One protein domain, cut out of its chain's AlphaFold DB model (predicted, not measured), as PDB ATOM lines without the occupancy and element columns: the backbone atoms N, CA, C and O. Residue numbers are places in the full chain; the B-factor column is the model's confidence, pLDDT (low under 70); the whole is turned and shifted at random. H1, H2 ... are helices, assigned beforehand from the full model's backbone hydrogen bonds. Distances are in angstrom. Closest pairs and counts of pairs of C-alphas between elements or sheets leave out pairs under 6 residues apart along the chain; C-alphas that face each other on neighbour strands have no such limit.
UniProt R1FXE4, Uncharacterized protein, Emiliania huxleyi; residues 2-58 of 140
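This is residues 2 to 58 of the 140 residues of an uncharacterized protein of Emiliania huxleyi (UniProt R1FXE4). Two long helices, H1 and H2, make an open helical hairpin, a narrow V that is joined by a tight link at one end and spreads toward the first and last printed residues. The two arms meet only near that link, and residues 2 to 19 and 44 to 58 stand free. The printed part has 57 residues, with two named helices, H1 then H2, and no named strand; the class is all helix. It is loose, with a radius of gyration of the C-alphas of 14.5 A, and flat, spanning 45 by 25 by 6 A.

H1, residues 2 to 29, begins at C-alpha 2 (-49.468, 88.510, 236.382) and is 40.9 A long from first to last C-alpha. H2, residues 33 to 56, is 34.5 A long and ends at C-alpha 56 (-58.947, 109.009, 231.547).

H1 and H2 touch, H1 with residues 24 to 28 alone and H2 with residues 35 to 40 alone. Their closest C-alphas, those of Val 28 and Leu 36, are 6.2 A apart. They run opposite ways at a shallow tilt of 22 degrees, a helical hairpin. In both helices every O i to N i+4 pair is within hydrogen-bond range.

The two C-alphas farthest apart, those of Arg 2 and Arg 31, are 44.7 A apart. The printed part has no cut. The pLDDT is under 70 at residues 26 to 36, 51 and 53 to 58.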
ATOM      1  N   ARG A   2     -49.001  87.239 236.994       83.50
ATOM      2  CA  ARG A   2     -49.468  88.510 236.382       83.50
ATOM      3  C   ARG A   2     -48.917  88.790 234.974       83.50
ATOM      4  O   ARG A   2     -49.635  89.349 234.160       83.50
ATOM      5  N   GLN A   3     -47.686  88.366 234.694       83.69
ATOM      6  CA  GLN A   3     -47.033  88.555 233.392       83.69
ATOM      7  C   GLN A   3     -47.720  87.767 232.268       83.69
ATOM      8  O   GLN A   3     -48.127  88.348 231.274       83.69
ATOM      9  N   MET A   4     -48.006  86.490 232.513       90.88
ATOM     10  CA  MET A   4     -48.779  85.637 231.603       90.88
ATOM     11  C   MET A   4     -50.185  86.197 231.308       90.88
ATOM     12  O   MET A   4     -50.686  86.080 230.198       90.88
ATOM     13  N   LEU A   5     -50.824  86.846 232.290       91.12
ATOM     14  CA  LEU A   5     -52.109  87.526 232.084       91.12
ATOM     15  C   LEU A   5     -51.989  88.747 231.161       91.12
ATOM     16  O   LEU A   5     -52.912  89.006 230.395       91.12
ATOM     17  N   HIS A   6     -50.885  89.495 231.233       91.38
ATOM     18  CA  HIS A   6     -50.625  90.604 230.308       91.38
ATOM     19  C   HIS A   6     -50.369  90.100 228.889       91.38
ATOM     20  O   HIS A   6     -50.984  90.607 227.958       91.38
ATOM     21  N   GLU A   7     -49.550  89.060 228.740       88.38
ATOM     22  CA  GLU A   7     -49.249  88.448 227.440       88.38
ATOM     23  C   GLU A   7     -50.525  87.924 226.764       88.38
ATOM     24  O   GLU A   7     -50.787  88.236 225.605       88.38
ATOM     25  N   GLN A   8     -51.402  87.239 227.509       91.25
ATOM     26  CA  GLN A   8     -52.688  86.789 226.964       91.25
ATOM     27  C   GLN A   8     -53.628  87.940 226.586       91.25
ATOM     28  O   GLN A   8     -54.391  87.833 225.624       91.25
ATOM     29  N   GLN A   9     -53.615  89.045 227.336       87.44
ATOM     30  CA  GLN A   9     -54.423  90.218 226.994       87.44
ATOM     31  C   GLN A   9     -53.909  90.924 225.740       87.44
ATOM     32  O   GLN A   9     -54.717  91.389 224.932       87.44
ATOM     33  N   GLU A  10     -52.593  90.986 225.566       91.25
ATOM     34  CA  GLU A  10     -51.956  91.557 224.386       91.25
ATOM     35  C   GLU A  10     -52.251  90.721 223.138       91.25
ATOM     36  O   GLU A  10     -52.735  91.261 222.139       91.25
ATOM     37  N   GLU A  11     -52.101  89.400 223.234       83.31
ATOM     38  CA  GLU A  11     -52.400  88.463 222.151       83.31
ATOM     39  C   GLU A  11     -53.883  88.529 221.739       83.31
ATOM     40  O   GLU A  11     -54.221  88.612 220.555       83.31
ATOM     41  N   LEU A  12     -54.802  88.607 222.711       89.50
ATOM     42  CA  LEU A  12     -56.230  88.805 222.440       89.50
ATOM     43  C   LEU A  12     -56.522  90.158 221.781       89.50
ATOM     44  O   LEU A  12     -57.409  90.253 220.924       89.50
ATOM     45  N   ALA A  13     -55.820  91.218 222.183       87.00
ATOM     46  CA  ALA A  13     -55.972  92.531 221.573       87.00
ATOM     47  C   ALA A  13     -55.490  92.518 220.116       87.00
ATOM     48  O   ALA A  13     -56.160  93.076 219.242       87.00
ATOM     49  N   GLU A  14     -54.379  91.845 219.833       82.56
ATOM     50  CA  GLU A  14     -53.838  91.688 218.486       82.56
ATOM     51  C   GLU A  14     -54.752  90.839 217.595       82.56
ATOM     52  O   GLU A  14     -55.137  91.284 216.509       82.56
ATOM     53  N   ALA A  15     -55.237  89.699 218.094       80.56
ATOM     54  CA  ALA A  15     -56.199  88.853 217.390       80.56
ATOM     55  C   ALA A  15     -57.503  89.603 217.053       80.56
ATOM     56  O   ALA A  15     -58.058  89.464 215.956       80.56
ATOM     57  N   ARG A  16     -57.986  90.463 217.964       85.31
ATOM     58  CA  ARG A  16     -59.154  91.326 217.714       85.31
ATOM     59  C   ARG A  16     -58.890  92.356 216.619       85.31
ATOM     60  O   ARG A  16     -59.760  92.555 215.768       85.31
ATOM     61  N   ARG A  17     -57.712  92.991 216.608       85.62
ATOM     62  CA  ARG A  17     -57.321  93.942 215.550       85.62
ATOM     63  C   ARG A  17     -57.220  93.245 214.193       85.62
ATOM     64  O   ARG A  17     -57.784  93.746 213.222       85.62
ATOM     65  N   PHE A  18     -56.585  92.074 214.142       77.38
ATOM     66  CA  PHE A  18     -56.459  91.269 212.927       77.38
ATOM     67  C   PHE A  18     -57.830  90.852 212.374       77.38
ATOM     68  O   PHE A  18     -58.129  91.085 211.204       77.38
ATOM     69  N   SER A  19     -58.721  90.334 213.226       83.44
ATOM     70  CA  SER A  19     -60.081  89.955 212.818       83.44
ATOM     71  C   SER A  19     -60.884  91.145 212.276       83.44
ATOM     72  O   SER A  19     -61.567  91.024 211.256       83.44
ATOM     73  N   ALA A  20     -60.786  92.312 212.923       81.62
ATOM     74  CA  ALA A  20     -61.428  93.532 212.442       81.62
ATOM     75  C   ALA A  20     -60.882  93.957 211.068       81.62
ATOM     76  O   ALA A  20     -61.666  94.294 210.179       81.62
ATOM     77  N   ALA A  21     -59.566  93.869 210.860       78.00
ATOM     78  CA  ALA A  21     -58.937  94.152 209.574       78.00
ATOM     79  C   ALA A  21     -59.417  93.186 208.476       78.00
ATOM     80  O   ALA A  21     -59.819  93.637 207.404       78.00
ATOM     81  N   CYS A  22     -59.481  91.878 208.744       71.75
ATOM     82  CA  CYS A  22     -60.008  90.894 207.793       71.75
ATOM     83  C   CYS A  22     -61.476  91.162 207.421       71.75
ATOM     84  O   CYS A  22     -61.858  91.028 206.255       71.75
ATOM     85  N   LYS A  23     -62.308  91.578 208.384       77.62
ATOM     86  CA  LYS A  23     -63.707  91.966 208.129       77.62
ATOM     87  C   LYS A  23     -63.808  93.209 207.248       77.62
ATOM     88  O   LYS A  23     -64.646  93.257 206.356       77.62
ATOM     89  N   LEU A  24     -62.929  94.188 207.453       74.31
ATOM     90  CA  LEU A  24     -62.850  95.351 206.572       74.31
ATOM     91  C   LEU A  24     -62.424  94.934 205.163       74.31
ATOM     92  O   LEU A  24     -63.128  95.258 204.218       74.31
ATOM     93  N   VAL A  25     -61.351  94.154 205.008       73.75
ATOM     94  CA  VAL A  25     -60.862  93.684 203.696       73.75
ATOM     95  C   VAL A  25     -61.930  92.891 202.938       73.75
ATOM     96  O   VAL A  25     -62.128  93.107 201.744       73.75
ATOM     97  N   THR A  26     -62.667  92.015 203.621       68.75
ATOM     98  CA  THR A  26     -63.772  91.260 203.005       68.75
ATOM     99  C   THR A  26     -64.957  92.153 202.629       68.75
ATOM    100  O   THR A  26     -65.544  91.947 201.566       68.75
ATOM    101  N   ALA A  27     -65.268  93.181 203.425       64.62
ATOM    102  CA  ALA A  27     -66.257  94.198 203.063       64.62
ATOM    103  C   ALA A  27     -65.809  95.045 201.853       64.62
ATOM    104  O   ALA A  27     -66.618  95.304 200.963       64.62
ATOM    105  N   VAL A  28     -64.519  95.410 201.757       63.56
ATOM    106  CA  VAL A  28     -63.946  96.096 200.579       63.56
ATOM    107  C   VAL A  28     -64.053  95.218 199.334       63.56
ATOM    108  O   VAL A  28     -64.500  95.680 198.284       63.56
ATOM    109  N   GLY A  29     -63.671  93.942 199.449       63.50
ATOM    110  CA  GLY A  29     -63.652  92.995 198.334       63.50
ATOM    111  C   GLY A  29     -65.028  92.736 197.713       63.50
ATOM    112  O   GLY A  29     -65.106  92.343 196.552       63.50
ATOM    113  N   ARG A  30     -66.117  93.001 198.448       61.41
ATOM    114  CA  ARG A  30     -67.498  92.806 197.980       61.41
ATOM    115  C   ARG A  30     -68.172  94.044 197.366       61.41
ATOM    116  O   ARG A  30     -69.329  93.947 196.987       61.41
ATOM    117  N   ARG A  31     -67.448  95.152 197.144       57.44
ATOM    118  CA  ARG A  31     -67.923  96.362 196.421       57.44
ATOM    119  C   ARG A  31     -69.083  97.148 197.063       57.44
ATOM    120  O   ARG A  31     -69.670  97.990 196.392       57.44
ATOM    121  N   ASP A  32     -69.319  97.019 198.366       62.53
ATOM    122  CA  ASP A  32     -70.217  97.932 199.092       62.53
ATOM    123  C   ASP A  32     -69.416  99.085 199.714       62.53
ATOM    124  O   ASP A  32     -69.144  99.134 200.915       62.53
ATOM    125  N   THR A  33     -69.003 100.041 198.880       60.62
ATOM    126  CA  THR A  33     -68.192 101.205 199.291       60.62
ATOM    127  C   THR A  33     -68.860 102.055 200.382       60.62
ATOM    128  O   THR A  33     -68.170 102.619 201.232       60.62
ATOM    129  N   LEU A  34     -70.197 102.089 200.414       62.53
ATOM    130  CA  LEU A  34     -70.998 102.718 201.473       62.53
ATOM    131  C   LEU A  34     -70.899 101.975 202.817       62.53
ATOM    132  O   LEU A  34     -70.853 102.601 203.877       62.53
ATOM    133  N   SER A  35     -70.820 100.644 202.779       67.38
ATOM    134  CA  SER A  35     -70.630  99.816 203.975       67.38
ATOM    135  C   SER A  35     -69.223 100.014 204.547       67.38
ATOM    136  O   SER A  35     -69.048 100.170 205.756       67.38
ATOM    137  N   LEU A  36     -68.221 100.143 203.672       67.56
ATOM    138  CA  LEU A  36     -66.839 100.399 204.066       67.56
ATOM    139  C   LEU A  36     -66.643 101.767 204.729       67.56
ATOM    140  O   LEU A  36     -66.013 101.844 205.781       67.56
ATOM    141  N   SER A  37     -67.145 102.849 204.125       70.12
ATOM    142  CA  SER A  37     -66.982 104.199 204.686       70.12
ATOM    143  C   SER A  37     -67.656 104.314 206.055       70.12
ATOM    144  O   SER A  37     -67.095 104.907 206.981       70.12
ATOM    145  N   THR A  38     -68.804 103.653 206.219       76.38
ATOM    146  CA  THR A  38     -69.525 103.556 207.490       76.38
ATOM    147  C   THR A  38     -68.745 102.735 208.519       76.38
ATOM    148  O   THR A  38     -68.575 103.185 209.654       76.38
ATOM    149  N   ALA A  39     -68.205 101.574 208.131       73.62
ATOM    150  CA  ALA A  39     -67.397 100.727 209.007       73.62
ATOM    151  C   ALA A  39     -66.088 101.412 209.437       73.62
ATOM    152  O   ALA A  39     -65.735 101.388 210.615       73.62
ATOM    153  N   LEU A  40     -65.401 102.100 208.519       76.06
ATOM    154  CA  LEU A  40     -64.209 102.897 208.819       76.06
ATOM    155  C   LEU A  40     -64.534 104.098 209.712       76.06
ATOM    156  O   LEU A  40     -63.778 104.397 210.637       76.06
ATOM    157  N   GLY A  41     -65.663 104.771 209.478       74.38
ATOM    158  CA  GLY A  41     -66.143 105.853 210.335       74.38
ATOM    159  C   GLY A  41     -66.470 105.373 211.752       74.38
ATOM    160  O   GLY A  41     -66.096 106.016 212.733       74.38
ATOM    161  N   ALA A  42     -67.120 104.215 211.883       77.75
ATOM    162  CA  ALA A  42     -67.375 103.572 213.170       77.75
ATOM    163  C   ALA A  42     -66.071 103.164 213.875       77.75
ATOM    164  O   ALA A  42     -65.900 103.470 215.054       77.75
ATOM    165  N   TRP A  43     -65.123 102.564 213.151       78.06
ATOM    166  CA  TRP A  43     -63.827 102.162 213.697       78.06
ATOM    167  C   TRP A  43     -62.999 103.357 214.179       78.06
ATOM    168  O   TRP A  43     -62.517 103.350 215.308       78.06
ATOM    169  N   ARG A  44     -62.906 104.434 213.385       79.06
ATOM    170  CA  ARG A  44     -62.217 105.668 213.799       79.06
ATOM    171  C   ARG A  44     -62.810 106.251 215.079       79.06
ATOM    172  O   ARG A  44     -62.057 106.624 215.973       79.06
ATOM    173  N   ARG A  45     -64.142 106.289 215.197       78.00
ATOM    174  CA  ARG A  45     -64.822 106.743 216.424       78.00
ATOM    175  C   ARG A  45     -64.507 105.842 217.614       78.00
ATOM    176  O   ARG A  45     -64.185 106.356 218.677       78.00
ATOM    177  N   ALA A  46     -64.522 104.525 217.428       75.75
ATOM    178  CA  ALA A  46     -64.144 103.582 218.477       75.75
ATOM    179  C   ALA A  46     -62.684 103.768 218.928       75.75
ATOM    180  O   ALA A  46     -62.414 103.756 220.123       75.75
ATOM    181  N   CYS A  47     -61.747 104.013 218.004       73.31
ATOM    182  CA  CYS A  47     -60.350 104.305 218.340       73.31
ATOM    183  C   CYS A  47     -60.180 105.629 219.094       73.31
ATOM    184  O   CYS A  47     -59.356 105.706 220.003       73.31
ATOM    185  N   LEU A  48     -60.943 106.666 218.734       77.69
ATOM    186  CA  LEU A  48     -60.933 107.940 219.457       77.69
ATOM    187  C   LEU A  48     -61.480 107.775 220.876       77.69
ATOM    188  O   LEU A  48     -60.831 108.211 221.820       77.69
ATOM    189  N   LEU A  49     -62.603 107.070 221.034       74.00
ATOM    190  CA  LEU A  49     -63.174 106.767 222.348       74.00
ATOM    191  C   LEU A  49     -62.237 105.901 223.196       74.00
ATOM    192  O   LEU A  49     -62.086 106.159 224.384       74.00
ATOM    193  N   ALA A  50     -61.573 104.913 222.594       70.94
ATOM    194  CA  ALA A  50     -60.592 104.083 223.287       70.94
ATOM    195  C   ALA A  50     -59.379 104.904 223.748       70.94
ATOM    196  O   ALA A  50     -58.952 104.758 224.886       70.94
ATOM    197  N   ARG A  51     -58.862 105.811 222.906       69.38
ATOM    198  CA  ARG A  51     -57.787 106.740 223.295       69.38
ATOM    199  C   ARG A  51     -58.222 107.686 224.405       69.38
ATOM    200  O   ARG A  51     -57.449 107.945 225.315       69.38
ATOM    201  N   GLU A  52     -59.445 108.201 224.343       73.12
ATOM    202  CA  GLU A  52     -59.956 109.099 225.373       73.12
ATOM    203  C   GLU A  52     -60.194 108.371 226.704       73.12
ATOM    204  O   GLU A  52     -59.897 108.919 227.763       73.12
ATOM    205  N   ALA A  53     -60.648 107.115 226.665       66.94
ATOM    206  CA  ALA A  53     -60.729 106.254 227.841       66.94
ATOM    207  C   ALA A  53     -59.341 105.960 228.436       66.94
ATOM    208  O   ALA A  53     -59.181 105.998 229.651       66.94
ATOM    209  N   ASP A  54     -58.329 105.742 227.594       53.94
ATOM    210  CA  ASP A  54     -56.944 105.507 228.020       53.94
ATOM    211  C   ASP A  54     -56.328 106.758 228.677       53.94
ATOM    212  O   ASP A  54     -55.706 106.686 229.736       53.94
ATOM    213  N   LEU A  55     -56.622 107.948 228.138       58.41
ATOM    214  CA  LEU A  55     -56.274 109.233 228.760       58.41
ATOM    215  C   LEU A  55     -56.950 109.427 230.127       58.41
ATOM    216  O   LEU A  55     -56.320 109.933 231.061       58.41
ATOM    217  N   ARG A  56     -58.207 108.990 230.272       55.34
ATOM    218  CA  ARG A  56     -58.947 109.009 231.547       55.34
ATOM    219  C   ARG A  56     -58.492 107.926 232.535       55.34
ATOM    220  O   ARG A  56     -58.805 108.037 233.717       55.34
ATOM    221  N   HIS A  57     -57.732 106.928 232.083       50.50
ATOM    222  CA  HIS A  57     -57.134 105.876 232.911       50.50
ATOM    223  C   HIS A  57     -55.643 106.094 233.212       50.50
ATOM    224  O   HIS A  57     -54.970 105.190 233.707       50.50
ATOM    225  N   THR A  58     -55.136 107.319 233.042       40.28
ATOM    226  CA  THR A  58     -53.920 107.728 233.757       40.28
ATOM    227  C   THR A  58     -54.176 107.630 235.273       40.28
ATOM    228  O   THR A  58     -55.135 108.215 235.783       40.28
TER     229      THR A  58